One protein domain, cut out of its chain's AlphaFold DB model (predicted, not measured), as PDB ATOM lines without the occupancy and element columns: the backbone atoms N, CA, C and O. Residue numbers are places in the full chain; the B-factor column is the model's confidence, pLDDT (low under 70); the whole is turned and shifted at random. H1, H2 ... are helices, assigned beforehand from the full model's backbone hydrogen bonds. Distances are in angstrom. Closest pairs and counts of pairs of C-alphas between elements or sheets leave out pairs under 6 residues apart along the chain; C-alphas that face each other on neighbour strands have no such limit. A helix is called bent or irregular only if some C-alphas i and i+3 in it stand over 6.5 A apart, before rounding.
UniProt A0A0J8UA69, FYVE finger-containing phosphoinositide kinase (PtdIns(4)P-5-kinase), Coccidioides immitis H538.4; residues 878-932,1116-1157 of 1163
ATOM      1  N   LEU A 878     -18.803  19.327 -11.072       77.69
ATOM      2  CA  LEU A 878     -19.158  18.430 -12.166       77.69
ATOM      3  C   LEU A 878     -20.285  19.047 -12.988       77.69
ATOM      4  O   LEU A 878     -21.339  19.386 -12.443       77.69
ATOM      5  N   ASN A 879     -20.090  19.112 -14.307       81.50
ATOM      6  CA  ASN A 879     -21.083  19.673 -15.214       81.50
ATOM      7  C   ASN A 879     -22.476  19.050 -14.992       81.50
ATOM      8  O   ASN A 879     -22.625  17.847 -14.752       81.50
ATOM      9  N   ARG A 880     -23.521  19.869 -15.145       82.25
ATOM     10  CA  ARG A 880     -24.936  19.514 -14.985       82.25
ATOM     11  C   ARG A 880     -25.328  18.263 -15.780       82.25
ATOM     12  O   ARG A 880     -26.087  17.442 -15.260       82.25
ATOM     13  N   ALA A 881     -24.795  18.077 -16.991       84.56
ATOM     14  CA  ALA A 881     -25.019  16.866 -17.787       84.56
ATOM     15  C   ALA A 881     -24.336  15.627 -17.169       84.56
ATOM     16  O   ALA A 881     -24.978  14.587 -17.010       84.56
ATOM     17  N   SER A 882     -23.080  15.752 -16.729       87.75
ATOM     18  CA  SER A 882     -22.323  14.697 -16.037       87.75
ATOM     19  C   SER A 882     -22.996  14.285 -14.720       87.75
ATOM     20  O   SER A 882     -23.160  13.098 -14.446       87.75
ATOM     21  N   LEU A 883     -23.497  15.247 -13.938       88.25
ATOM     22  CA  LEU A 883     -24.248  15.006 -12.700       88.25
ATOM     23  C   LEU A 883     -25.576  14.270 -12.980       88.25
ATOM     24  O   LEU A 883     -25.923  13.305 -12.292       88.25
ATOM     25  N   GLN A 884     -26.303  14.657 -14.038       89.19
ATOM     26  CA  GLN A 884     -27.474  13.903 -14.502       89.19
ATOM     27  C   GLN A 884     -27.117  12.477 -14.947       89.19
ATOM     28  O   GLN A 884     -27.875  11.552 -14.647       89.19
ATOM     29  N   HIS A 885     -25.986  12.279 -15.631       90.94
ATOM     30  CA  HIS A 885     -25.507  10.955 -16.022       90.94
ATOM     31  C   HIS A 885     -25.204  10.088 -14.790       90.94
ATOM     32  O   HIS A 885     -25.724   8.979 -14.695       90.94
ATOM     33  N   VAL A 886     -24.472  10.614 -13.799       92.88
ATOM     34  CA  VAL A 886     -24.191   9.933 -12.519       92.88
ATOM     35  C   VAL A 886     -25.482   9.500 -11.817       92.88
ATOM     36  O   VAL A 886     -25.582   8.349 -11.392       92.88
ATOM     37  N   ARG A 887     -26.503  10.369 -11.748       93.12
ATOM     38  CA  ARG A 887     -27.825  10.020 -11.188       93.12
ATOM     39  C   ARG A 887     -28.525   8.915 -11.986       93.12
ATOM     40  O   ARG A 887     -29.013   7.956 -11.392       93.12
ATOM     41  N   LYS A 888     -28.569   9.022 -13.321       93.12
ATOM     42  CA  LYS A 888     -29.194   8.017 -14.207       93.12
ATOM     43  C   LYS A 888     -28.508   6.649 -14.073       93.12
ATOM     44  O   LYS A 888     -29.195   5.652 -13.858       93.12
ATOM     45  N   LEU A 889     -27.175   6.616 -14.107       95.31
ATOM     46  CA  LEU A 889     -26.368   5.404 -13.964       95.31
ATOM     47  C   LEU A 889     -26.514   4.771 -12.573       95.31
ATOM     48  O   LEU A 889     -26.719   3.564 -12.475       95.31
ATOM     49  N   LEU A 890     -26.485   5.566 -11.497       95.06
ATOM     50  CA  LEU A 890     -26.695   5.066 -10.134       95.06
ATOM     51  C   LEU A 890     -28.088   4.433  -9.977       95.06
ATOM     52  O   LEU A 890     -28.199   3.326  -9.453       95.06
ATOM     53  N   ARG A 891     -29.144   5.085 -10.488       93.69
ATOM     54  CA  ARG A 891     -30.507   4.520 -10.508       93.69
ATOM     55  C   ARG A 891     -30.577   3.210 -11.284       93.69
ATOM     56  O   ARG A 891     -31.240   2.286 -10.819       93.69
ATOM     57  N   GLN A 892     -29.918   3.129 -12.441       95.06
ATOM     58  CA  GLN A 892     -29.867   1.903 -13.231       95.06
ATOM     59  C   GLN A 892     -29.181   0.780 -12.441       95.06
ATOM     60  O   GLN A 892     -29.805  -0.239 -12.176       95.06
ATOM     61  N   LEU A 893     -27.954   0.990 -11.957       95.44
ATOM     62  CA  LEU A 893     -27.197  -0.034 -11.228       95.44
ATOM     63  C   LEU A 893     -27.912  -0.528  -9.957       95.44
ATOM     64  O   LEU A 893     -27.815  -1.706  -9.619       95.44
ATOM     65  N   LEU A 894     -28.649   0.344  -9.258       94.62
ATOM     66  CA  LEU A 894     -29.452  -0.040  -8.089       94.62
ATOM     67  C   LEU A 894     -30.698  -0.872  -8.462       94.62
ATOM     68  O   LEU A 894     -31.094  -1.742  -7.680       94.62
ATOM     69  N   LYS A 895     -31.292  -0.641  -9.644       93.50
ATOM     70  CA  LYS A 895     -32.381  -1.462 -10.204       93.50
ATOM     71  C   LYS A 895     -31.863  -2.809 -10.710       93.50
ATOM     72  O   LYS A 895     -32.369  -3.841 -10.278       93.50
ATOM     73  N   ASP A 896     -30.824  -2.798 -11.546       94.38
ATOM     74  CA  ASP A 896     -30.198  -3.985 -12.147       94.38
ATOM     75  C   ASP A 896     -29.702  -4.964 -11.067       94.38
ATOM     76  O   ASP A 896     -29.810  -6.181 -11.202       94.38
ATOM     77  N   ALA A 897     -29.202  -4.437  -9.944       92.50
ATOM     78  CA  ALA A 897     -28.785  -5.232  -8.795       92.50
ATOM     79  C   ALA A 897     -29.929  -5.638  -7.844       92.50
ATOM     80  O   ALA A 897     -29.632  -6.206  -6.794       92.50
ATOM     81  N   SER A 898     -31.198  -5.349  -8.152       92.50
ATOM     82  CA  SER A 898     -32.377  -5.645  -7.317       92.50
ATOM     83  C   SER A 898     -32.215  -5.239  -5.840       92.50
ATOM     84  O   SER A 898     -32.275  -6.070  -4.930       92.50
ATOM     85  N   ILE A 899     -31.942  -3.949  -5.596       90.50
ATOM     86  CA  ILE A 899     -31.751  -3.387  -4.247       90.50
ATOM     87  C   ILE A 899     -33.041  -2.708  -3.744       90.50
ATOM     88  O   ILE A 899     -33.510  -1.763  -4.390       90.50
ATOM     89  N   PRO A 900     -33.591  -3.124  -2.579       86.94
ATOM     90  CA  PRO A 900     -34.757  -2.490  -1.962       86.94
ATOM     91  C   PRO A 900     -34.568  -0.992  -1.697       86.94
ATOM     92  O   PRO A 900     -33.480  -0.547  -1.328       86.94
ATOM     93  N   HIS A 901     -35.654  -0.226  -1.838       86.69
ATOM     94  CA  HIS A 901     -35.701   1.227  -1.617       86.69
ATOM     95  C   HIS A 901     -34.628   2.009  -2.400       86.69
ATOM     96  O   HIS A 901     -33.978   2.903  -1.864       86.69
ATOM     97  N   SER A 902     -34.433   1.693  -3.684       91.44
ATOM     98  CA  SER A 902     -33.333   2.211  -4.518       91.44
ATOM     99  C   SER A 902     -33.161   3.742  -4.472       91.44
ATOM    100  O   SER A 902     -32.037   4.232  -4.511       91.44
ATOM    101  N   HIS A 903     -34.247   4.510  -4.337       91.69
ATOM    102  CA  HIS A 903     -34.182   5.973  -4.254       91.69
ATOM    103  C   HIS A 903     -33.592   6.503  -2.929       91.69
ATOM    104  O   HIS A 903     -32.897   7.515  -2.941       91.69
ATOM    105  N   SER A 904     -33.768   5.817  -1.790       92.69
ATOM    106  CA  SER A 904     -33.116   6.248  -0.538       92.69
ATOM    107  C   SER A 904     -31.603   6.003  -0.577       92.69
ATOM    108  O   SER A 904     -30.835   6.809  -0.055       92.69
ATOM    109  N   TRP A 905     -31.167   4.949  -1.274       93.50
ATOM    110  CA  TRP A 905     -29.756   4.703  -1.580       93.50
ATOM    111  C   TRP A 905     -29.174   5.709  -2.571       93.50
ATOM    112  O   TRP A 905     -28.039   6.132  -2.382       93.50
ATOM    113  N   GLU A 906     -29.927   6.134  -3.590       93.56
ATOM    114  CA  GLU A 906     -29.514   7.228  -4.482       93.56
ATOM    115  C   GLU A 906     -29.237   8.510  -3.682       93.56
ATOM    116  O   GLU A 906     -28.140   9.063  -3.758       93.56
ATOM    117  N   THR A 907     -30.212   8.943  -2.877       93.62
ATOM    118  CA  THR A 907     -30.145  10.180  -2.085       93.62
ATOM    119  C   THR A 907     -29.028  10.153  -1.038       93.62
ATOM    120  O   THR A 907     -28.389  11.178  -0.809       93.62
ATOM    121  N   ALA A 908     -28.742   8.993  -0.439       93.75
ATOM    122  CA  ALA A 908     -27.659   8.839   0.531       93.75
ATOM    123  C   ALA A 908     -26.264   8.730  -0.119       93.75
ATOM    124  O   ALA A 908     -25.311   9.361   0.343       93.75
ATOM    125  N   LEU A 909     -26.122   7.953  -1.201       94.69
ATOM    126  CA  LEU A 909     -24.819   7.697  -1.827       94.69
ATOM    127  C   LEU A 909     -24.333   8.864  -2.690       94.69
ATOM    128  O   LEU A 909     -23.132   9.119  -2.708       94.69
ATOM    129  N   LEU A 910     -25.218   9.581  -3.392       93.25
ATOM    130  CA  LEU A 910     -24.820  10.657  -4.307       93.25
ATOM    131  C   LEU A 910     -23.937  11.747  -3.651       93.25
ATOM    132  O   LEU A 910     -22.849  11.982  -4.178       93.25
ATOM    133  N   PRO A 911     -24.313  12.391  -2.525       93.38
ATOM    134  CA  PRO A 911     -23.467  13.415  -1.903       93.38
ATOM    135  C   PRO A 911     -22.155  12.843  -1.344       93.38
ATOM    136  O   PRO A 911     -21.136  13.530  -1.336       93.38
ATOM    137  N   ILE A 912     -22.156  11.578  -0.909       94.62
ATOM    138  CA  ILE A 912     -20.961  10.887  -0.403       94.62
ATOM    139  C   ILE A 912     -19.983  10.571  -1.541       94.62
ATOM    140  O   ILE A 912     -18.779  10.733  -1.359       94.62
ATOM    141  N   LEU A 913     -20.485  10.143  -2.703       94.00
ATOM    142  CA  LEU A 913     -19.686   9.854  -3.896       94.00
ATOM    143  C   LEU A 913     -18.981  11.112  -4.407       94.00
ATOM    144  O   LEU A 913     -17.763  11.086  -4.551       94.00
ATOM    145  N   LEU A 914     -19.736  12.201  -4.604       92.00
ATOM    146  CA  LEU A 914     -19.203  13.502  -5.029       92.00
ATOM    147  C   LEU A 914     -18.097  13.962  -4.072       92.00
ATOM    148  O   LEU A 914     -16.938  14.086  -4.464       92.00
ATOM    149  N   LYS A 915     -18.422  14.052  -2.774       91.38
ATOM    150  CA  LYS A 915     -17.469  14.452  -1.735       91.38
ATOM    151  C   LYS A 915     -16.215  13.575  -1.696       91.38
ATOM    152  O   LYS A 915     -15.129  14.105  -1.512       91.38
ATOM    153  N   ALA A 916     -16.328  12.260  -1.882       91.75
ATOM    154  CA  ALA A 916     -15.169  11.365  -1.879       91.75
ATOM    155  C   ALA A 916     -14.248  11.551  -3.099       91.75
ATOM    156  O   ALA A 916     -13.048  11.320  -2.980       91.75
ATOM    157  N   THR A 917     -14.782  11.985  -4.246       89.00
ATOM    158  CA  THR A 917     -13.996  12.355  -5.440       89.00
ATOM    159  C   THR A 917     -13.525  13.814  -5.445       89.00
ATOM    160  O   THR A 917     -12.709  14.203  -6.284       89.00
ATOM    161  N   ASP A 918     -14.023  14.622  -4.507       87.50
ATOM    162  CA  ASP A 918     -13.612  16.011  -4.297       87.50
ATOM    163  C   ASP A 918     -12.582  16.183  -3.185       87.50
ATOM    164  O   ASP A 918     -11.681  17.003  -3.317       87.50
ATOM    165  N   ASP A 919     -12.662  15.373  -2.133       90.19
ATOM    166  CA  ASP A 919     -11.734  15.406  -1.006       90.19
ATOM    167  C   ASP A 919     -10.417  14.622  -1.254       90.19
ATOM    168  O   ASP A 919      -9.479  14.816  -0.486       90.19
ATOM    169  N   VAL A 920     -10.329  13.727  -2.255       90.12
ATOM    170  CA  VAL A 920      -9.168  12.828  -2.491       90.12
ATOM    171  C   VAL A 920      -8.429  13.171  -3.789       90.12
ATOM    172  O   VAL A 920      -9.028  13.179  -4.864       90.12
ATOM    173  N   GLU A 921      -7.105  13.350  -3.708       86.06
ATOM    174  CA  GLU A 921      -6.227  13.664  -4.845       86.06
ATOM    175  C   GLU A 921      -4.967  12.770  -4.851       86.06
ATOM    176  O   GLU A 921      -4.082  12.953  -4.012       86.06
ATOM    177  N   PRO A 922      -4.825  11.812  -5.790       86.94
ATOM    178  CA  PRO A 922      -3.605  11.011  -5.911       86.94
ATOM    179  C   PRO A 922      -2.465  11.822  -6.546       86.94
ATOM    180  O   PRO A 922      -2.619  12.366  -7.646       86.94
ATOM    181  N   ASP A 923      -1.290  11.881  -5.904       85.19
ATOM    182  CA  ASP A 923      -0.146  12.621  -6.449       85.19
ATOM    183  C   ASP A 923       0.757  11.740  -7.314       85.19
ATOM    184  O   ASP A 923       1.825  11.259  -6.924       85.19
ATOM    185  N   VAL A 924       0.296  11.553  -8.549       85.75
ATOM    186  CA  VAL A 924       0.946  10.771  -9.609       85.75
ATOM    187  C   VAL A 924       2.425  11.149  -9.800       85.75
ATOM    188  O   VAL A 924       3.231  10.308 -10.192       85.75
ATOM    189  N   GLN A 925       2.821  12.393  -9.490       83.31
ATOM    190  CA  GLN A 925       4.212  12.851  -9.605       83.31
ATOM    191  C   GLN A 925       5.144  12.243  -8.544       83.31
ATOM    192  O   GLN A 925       6.317  12.006  -8.830       83.31
ATOM    193  N   GLN A 926       4.635  11.921  -7.350       81.81
ATOM    194  CA  GLN A 926       5.384  11.202  -6.309       81.81
ATOM    195  C   GLN A 926       5.382   9.673  -6.514       81.81
ATOM    196  O   GLN A 926       6.114   8.947  -5.828       81.81
ATOM    197  N   GLY A 927       4.626   9.185  -7.505       84.81
ATOM    198  CA  GLY A 927       4.499   7.769  -7.850       84.81
ATOM    199  C   GLY A 927       3.228   7.099  -7.324       84.81
ATOM    200  O   GLY A 927       3.225   5.879  -7.177       84.81
ATOM    201  N   ASP A 928       2.176   7.871  -7.030       87.56
ATOM    202  CA  ASP A 928       0.839   7.313  -6.804       87.56
ATOM    203  C   ASP A 928       0.247   6.681  -8.071       87.56
ATOM    204  O   ASP A 928       0.567   7.064  -9.199       87.56
ATOM    205  N   ASP A 929      -0.661   5.727  -7.867       87.56
ATOM    206  CA  ASP A 929      -1.468   5.154  -8.938       87.56
ATOM    207  C   ASP A 929      -2.561   6.145  -9.382       87.56
ATOM    208  O   ASP A 929      -3.092   6.929  -8.593       87.56
ATOM    209  N   MET A 930      -2.935   6.081 -10.659       86.44
ATOM    210  CA  MET A 930      -4.053   6.843 -11.219       86.44
ATOM    211  C   MET A 930      -5.416   6.360 -10.693       86.44
ATOM    212  O   MET A 930      -6.387   7.118 -10.738       86.44
ATOM    213  N   ASP A 931      -5.518   5.108 -10.230       89.44
ATOM    214  CA  ASP A 931      -6.776   4.509  -9.774       89.44
ATOM    215  C   ASP A 931      -7.131   4.898  -8.327       89.44
ATOM    216  O   ASP A 931      -6.649   4.322  -7.347       89.44
ATOM    217  N   ILE A 932      -8.068   5.844  -8.206       90.81
ATOM    218  CA  ILE A 932      -8.631   6.342  -6.941       90.81
ATOM    219  C   ILE A 932      -9.146   5.238  -5.992       90.81
ATOM    220  O   ILE A 932      -9.189   5.436  -4.773       90.81
ATOM    221  N   ASN A1116     -26.126  -7.839   5.249       91.75
ATOM    222  CA  ASN A1116     -24.774  -7.984   4.700       91.75
ATOM    223  C   ASN A1116     -24.789  -8.272   3.182       91.75
ATOM    224  O   ASN A1116     -23.955  -7.737   2.458       91.75
ATOM    225  N   GLU A1117     -25.760  -9.050   2.692       92.50
ATOM    226  CA  GLU A1117     -25.950  -9.366   1.266       92.50
ATOM    227  C   GLU A1117     -26.246  -8.122   0.421       92.50
ATOM    228  O   GLU A1117     -25.572  -7.862  -0.579       92.50
ATOM    229  N   VAL A1118     -27.206  -7.302   0.854       94.12
ATOM    230  CA  VAL A1118     -27.548  -6.047   0.172       94.12
ATOM    231  C   VAL A1118     -26.360  -5.077   0.229       94.12
ATOM    232  O   VAL A1118     -25.996  -4.486  -0.787       94.12
ATOM    233  N   LEU A1119     -25.650  -5.011   1.361       94.44
ATOM    234  CA  LEU A1119     -24.404  -4.244   1.485       94.44
ATOM    235  C   LEU A1119     -23.241  -4.790   0.628       94.44
ATOM    236  O   LEU A1119     -22.316  -4.032   0.336       94.44
ATOM    237  N   MET A1120     -23.254  -6.054   0.184       94.94
ATOM    238  CA  MET A1120     -22.286  -6.568  -0.803       94.94
ATOM    239  C   MET A1120     -22.581  -6.053  -2.209       94.94
ATOM    240  O   MET A1120     -21.666  -5.555  -2.869       94.94
ATOM    241  N   LYS A1121     -23.851  -6.097  -2.633       95.19
ATOM    242  CA  LYS A1121     -24.297  -5.484  -3.895       95.19
ATOM    243  C   LYS A1121     -23.940  -3.989  -3.918       95.19
ATOM    244  O   LYS A1121     -23.289  -3.520  -4.849       95.19
ATOM    245  N   ILE A1122     -24.267  -3.266  -2.844       95.62
ATOM    246  CA  ILE A1122     -24.023  -1.820  -2.724       95.62
ATOM    247  C   ILE A1122     -22.531  -1.483  -2.662       95.62
ATOM    248  O   ILE A1122     -22.119  -0.535  -3.326       95.62
ATOM    249  N   LYS A1123     -21.696  -2.258  -1.945       96.00
ATOM    250  CA  LYS A1123     -20.229  -2.087  -1.978       96.00
ATOM    251  C   LYS A1123     -19.730  -2.106  -3.425       96.00
ATOM    252  O   LYS A1123     -19.049  -1.173  -3.826       96.00
ATOM    253  N   ARG A1124     -20.115  -3.118  -4.213       95.50
ATOM    254  CA  ARG A1124     -19.691  -3.266  -5.617       95.50
ATOM    255  C   ARG A1124     -20.155  -2.105  -6.506       95.50
ATOM    256  O   ARG A1124     -19.384  -1.657  -7.349       95.50
ATOM    257  N   ILE A1125     -21.377  -1.604  -6.310       95.81
ATOM    258  CA  ILE A1125     -21.884  -0.424  -7.034       95.81
ATOM    259  C   ILE A1125     -21.101   0.827  -6.631       95.81
ATOM    260  O   ILE A1125     -20.628   1.547  -7.498       95.81
ATOM    261  N   THR A1126     -20.901   1.060  -5.332       95.75
ATOM    262  CA  THR A1126     -20.151   2.221  -4.817       95.75
ATOM    263  C   THR A1126     -18.708   2.218  -5.334       95.75
ATOM    264  O   THR A1126     -18.217   3.247  -5.779       95.75
ATOM    265  N   GLU A1127     -18.050   1.055  -5.355       95.31
ATOM    266  CA  GLU A1127     -16.676   0.867  -5.852       95.31
ATOM    267  C   GLU A1127     -16.533   1.222  -7.340       95.31
ATOM    268  O   GLU A1127     -15.546   1.835  -7.746       95.31
ATOM    269  N   PHE A1128     -17.540   0.881  -8.149       95.56
ATOM    270  CA  PHE A1128     -17.610   1.271  -9.556       95.56
ATOM    271  C   PHE A1128     -17.965   2.757  -9.729       95.56
ATOM    272  O   PHE A1128     -17.345   3.448 -10.534       95.56
ATOM    273  N   MET A1129     -18.915   3.276  -8.947       95.44
ATOM    274  CA  MET A1129     -19.355   4.668  -9.044       95.44
ATOM    275  C   MET A1129     -18.278   5.668  -8.615       95.44
ATOM    276  O   MET A1129     -18.166   6.703  -9.259       95.44
ATOM    277  N   VAL A1130     -17.439   5.367  -7.614       95.31
ATOM    278  CA  VAL A1130     -16.277   6.213  -7.262       95.31
ATOM    279  C   VAL A1130     -15.339   6.371  -8.465       95.31
ATOM    280  O   VAL A1130     -14.933   7.484  -8.785       95.31
ATOM    281  N   TYR A1131     -15.053   5.278  -9.181       94.31
ATOM    282  CA  TYR A1131     -14.242   5.306 -10.402       94.31
ATOM    283  C   TYR A1131     -14.918   6.110 -11.529       94.31
ATOM    284  O   TYR A1131     -14.268   6.941 -12.158       94.31
ATOM    285  N   VAL A1132     -16.223   5.926 -11.766       94.25
ATOM    286  CA  VAL A1132     -16.955   6.681 -12.803       94.25
ATOM    287  C   VAL A1132     -17.005   8.181 -12.495       94.25
ATOM    288  O   VAL A1132     -16.683   8.981 -13.368       94.25
ATOM    289  N   VAL A1133     -17.366   8.574 -11.270       93.50
ATOM    290  CA  VAL A1133     -17.467   9.989 -10.869       93.50
ATOM    291  C   VAL A1133     -16.098  10.675 -10.946       93.50
ATOM    292  O   VAL A1133     -16.005  11.788 -11.461       93.50
ATOM    293  N   TYR A1134     -15.022   9.996 -10.532       92.12
ATOM    294  CA  TYR A1134     -13.661  10.525 -10.641       92.12
ATOM    295  C   TYR A1134     -13.213  10.710 -12.098       92.12
ATOM    296  O   TYR A1134     -12.652  11.748 -12.439       92.12
ATOM    297  N   ASN A1135     -13.519   9.762 -12.990       91.56
ATOM    298  CA  ASN A1135     -13.201   9.914 -14.413       91.56
ATOM    299  C   ASN A1135     -13.997  11.052 -15.067       91.56
ATOM    300  O   ASN A1135     -13.407  11.849 -15.787       91.56
ATOM    301  N   LEU A1136     -15.291  11.194 -14.753       90.75
ATOM    302  CA  LEU A1136     -16.111  12.324 -15.213       90.75
ATOM    303  C   LEU A1136     -15.581  13.672 -14.693       90.75
ATOM    304  O   LEU A1136     -15.721  14.690 -15.370       90.75
ATOM    305  N   LYS A1137     -14.941  13.694 -13.515       87.94
ATOM    306  CA  LYS A1137     -14.242  14.877 -12.996       87.94
ATOM    307  C   LYS A1137     -12.980  15.183 -13.799       87.94
ATOM    308  O   LYS A1137     -12.807  16.325 -14.205       87.94
ATOM    309  N   LEU A1138     -12.143  14.182 -14.084       87.69
ATOM    310  CA  LEU A1138     -10.956  14.350 -14.936       87.69
ATOM    311  C   LEU A1138     -11.317  14.798 -16.364       87.69
ATOM    312  O   LEU A1138     -10.632  15.647 -16.924       87.69
ATOM    313  N   GLU A1139     -12.406  14.274 -16.925       88.12
ATOM    314  CA  GLU A1139     -12.970  14.686 -18.217       88.12
ATOM    315  C   GLU A1139     -13.485  16.135 -18.171       88.12
ATOM    316  O   GLU A1139     -13.154  16.934 -19.042       88.12
ATOM    317  N   THR A1140     -14.202  16.517 -17.105       85.31
ATOM    318  CA  THR A1140     -14.649  17.908 -16.890       85.31
ATOM    319  C   THR A1140     -13.462  18.872 -16.737       85.31
ATOM    320  O   THR A1140     -13.524  19.988 -17.251       85.31
ATOM    321  N   CYS A1141     -12.363  18.456 -16.088       82.06
ATOM    322  CA  CYS A1141     -11.117  19.229 -16.057       82.06
ATOM    323  C   CYS A1141     -10.542  19.408 -17.465       82.06
ATOM    324  O   CYS A1141     -10.374  20.541 -17.901       82.06
ATOM    325  N   LEU A1142     -10.310  18.303 -18.186       85.69
ATOM    326  CA  LEU A1142      -9.729  18.311 -19.530       85.69
ATOM    327  C   LEU A1142     -10.515  19.221 -20.482       85.69
ATOM    328  O   LEU A1142      -9.925  20.064 -21.148       85.69
ATOM    329  N   MET A1143     -11.847  19.125 -20.484       83.31
ATOM    330  CA  MET A1143     -12.688  19.986 -21.316       83.31
ATOM    331  C   MET A1143     -12.626  21.461 -20.896       83.31
ATOM    332  O   MET A1143     -12.616  22.330 -21.762       83.31
ATOM    333  N   ARG A1144     -12.515  21.771 -19.594       79.62
ATOM    334  CA  ARG A1144     -12.296  23.152 -19.120       79.62
ATOM    335  C   ARG A1144     -10.937  23.702 -19.569       79.62
ATOM    336  O   ARG A1144     -10.838  24.893 -19.848       79.62
ATOM    337  N   ASP A1145      -9.925  22.844 -19.669       82.75
ATOM    338  CA  ASP A1145      -8.561  23.196 -20.084       82.75
ATOM    339  C   ASP A1145      -8.424  23.354 -21.608       82.75
ATOM    340  O   ASP A1145      -7.674  24.205 -22.080       82.75
ATOM    341  N   GLU A1146      -9.197  22.584 -22.375       86.25
ATOM    342  CA  GLU A1146      -9.379  22.729 -23.827       86.25
ATOM    343  C   GLU A1146     -10.422  23.815 -24.187       86.25
ATOM    344  O   GLU A1146     -10.764  23.992 -25.354       86.25
ATOM    345  N   PHE A1147     -10.932  24.558 -23.191       79.81
ATOM    346  CA  PHE A1147     -11.985  25.584 -23.299       79.81
ATOM    347  C   PHE A1147     -13.311  25.097 -23.930       79.81
ATOM    348  O   PHE A1147     -14.166  25.897 -24.323       79.81
ATOM    349  N   ALA A1148     -13.521  23.781 -23.984       79.81
ATOM    350  CA  ALA A1148     -14.693  23.139 -24.553       79.81
ATOM    351  C   ALA A1148     -15.909  23.255 -23.618       79.81
ATOM    352  O   ALA A1148     -15.933  22.731 -22.501       79.81
ATOM    353  N   LYS A1149     -16.972  23.907 -24.100       71.56
ATOM    354  CA  LYS A1149     -18.268  23.949 -23.411       71.56
ATOM    355  C   LYS A1149     -19.025  22.643 -23.654       71.56
ATOM    356  O   LYS A1149     -19.338  22.313 -24.793       71.56
ATOM    357  N   ILE A1150     -19.368  21.933 -22.584       69.56
ATOM    358  CA  ILE A1150     -20.319  20.817 -22.650       69.56
ATOM    359  C   ILE A1150     -21.739  21.414 -22.647       69.56
ATOM    360  O   ILE A1150     -22.017  22.216 -21.751       69.56
ATOM    361  N   PRO A1151     -22.648  21.035 -23.567       66.75
ATOM    362  CA  PRO A1151     -24.031  21.510 -23.533       66.75
ATOM    363  C   PRO A1151     -24.718  21.144 -22.207       66.75
ATOM    364  O   PRO A1151     -24.534  20.053 -21.653       66.75
ATOM    365  N   THR A1152     -25.512  22.072 -21.675       61.50
ATOM    366  CA  THR A1152     -26.195  21.940 -20.378       61.50
ATOM    367  C   THR A1152     -27.381  20.977 -20.421       61.50
ATOM    368  O   THR A1152     -27.805  20.465 -19.376       61.50
ATOM    369  N   SER A1153     -27.883  20.681 -21.619       56.97
ATOM    370  CA  SER A1153     -28.954  19.729 -21.893       56.97
ATOM    371  C   SER A1153     -28.769  19.063 -23.268       56.97
ATOM    372  O   SER A1153     -28.195  19.662 -24.173       56.97
ATOM    373  N   PRO A1154     -29.317  17.853 -23.491       55.41
ATOM    374  CA  PRO A1154     -29.402  17.262 -24.830       55.41
ATOM    375  C   PRO A1154     -30.455  17.944 -25.731       55.41
ATOM    376  O   PRO A1154     -30.704  17.459 -26.828       55.41
ATOM    377  N   GLN A1155     -31.107  19.022 -25.273       49.03
ATOM    378  CA  GLN A1155     -32.096  19.780 -26.049       49.03
ATOM    379  C   GLN A1155     -31.462  20.972 -26.787       49.03
ATOM    380  O   GLN A1155     -31.919  21.308 -27.871       49.03
ATOM    381  N   GLU A1156     -30.361  21.529 -26.268       46.84
ATOM    382  CA  GLU A1156     -29.569  22.598 -26.916       46.84
ATOM    383  C   GLU A1156     -28.958  22.188 -28.269       46.84
ATOM    384  O   GLU A1156     -28.570  23.047 -29.053       46.84
ATOM    385  N   ILE A1157     -28.900  20.885 -28.571       46.00
ATOM    386  CA  ILE A1157     -28.411  20.361 -29.856       46.00
ATOM    387  C   ILE A1157     -29.273  20.880 -31.024       46.00
ATOM    388  O   ILE A1157     -28.743  21.162 -32.089       46.00
TER     389      ILE A1157
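Overview. This is residues 878 to 932 and 1116 to 1157 of the 1163 residues of the protein "FYVE finger-containing phosphoinositide kinase (PtdIns(4)P-5-kinase)" of Coccidioides immitis H538.4 (UniProt A0A0J8UA69). A long helix, H3, makes the backbone of this domain, and two shorter helices pack on it: H1 runs beside it, opposite ways, while H2 crosses it slantwise. H1 and H2 make a V joined by a tight link, and the centres of the three helices make a triangle; residues 923 to 929 stick out as a loop, and residues 1146 to 1157 follow H3 as a tail. The printed part has 97 residues with three named helices, in the order H1, H2, H3, and no named strand; the class is all helix. The whole is flat and only just loose, close to compact, with a radius of gyration of the C-alphas of 15.1 A and spans of 43 by 43 by 18 A.

Along the chain. Find C-alpha 880 at (-24.936, 19.514, -14.985); from there H1, residues 880 to 896, runs 24.2 A from first to last C-alpha. Next look at C-alpha 902 at (-33.333, 2.211, -4.518), where H2, residues 902 to 919, begins; it is 25.6 A long. H2 has a kink of 30 degrees near residue 909, and it is only just irregular, with C-alphas 908 and 911 at 6.7 A. After the cut, H3, residues 1116 to 1145, runs 43.0 A and ends at C-alpha 1145, (-8.561, 23.196, -20.084).

Arrangement. Start at H1 and look for Ser 882: its C-alpha and that of Leu 1136 are the closest of H1 and H3, 6.7 A apart. These two helices touch, at a shallow tilt of 20 degrees, opposite ways, and H3 does so with residues 1122 to 1136 alone. H1 also touches H2, which does so with residues 902 to 910 alone; the closest C-alphas, those of Leu 894 and Ser 902, are 5.7 A apart. Their lines stand at a steep tilt of 48 degrees, opposite ways. Farther along, H2 touches H3 with residues 909 to 917 alone, at a steep tilt of 48 degrees, the same way; the closest C-alphas are those of Thr 917 and Tyr 1134, 5.5 A apart. The helix packing is mostly crossed, but only just, with 1 of 3 touching pairs at a shallow tilt. In the backbone of H1 every O i to N i+4 pair is within hydrogen-bond range; in H2 it is 12 of 14 and in H3 25 of 26.

Size, cuts and confidence. The two C-alphas farthest apart are those of Asn 1116 and Phe 1147, 45.5 A. Residues 933 to 1115 are not printed, and across this cut, in the link from H2 to H3, C-alphas 932 and 1116 are 24.5 A apart. Residues 923 to 929 and 1142 to 1147 stand free, the latter with 1142 to 1145 in H3. The mean pLDDT of the printed part is 87.3, and residues 1150 to 1157 are under 70.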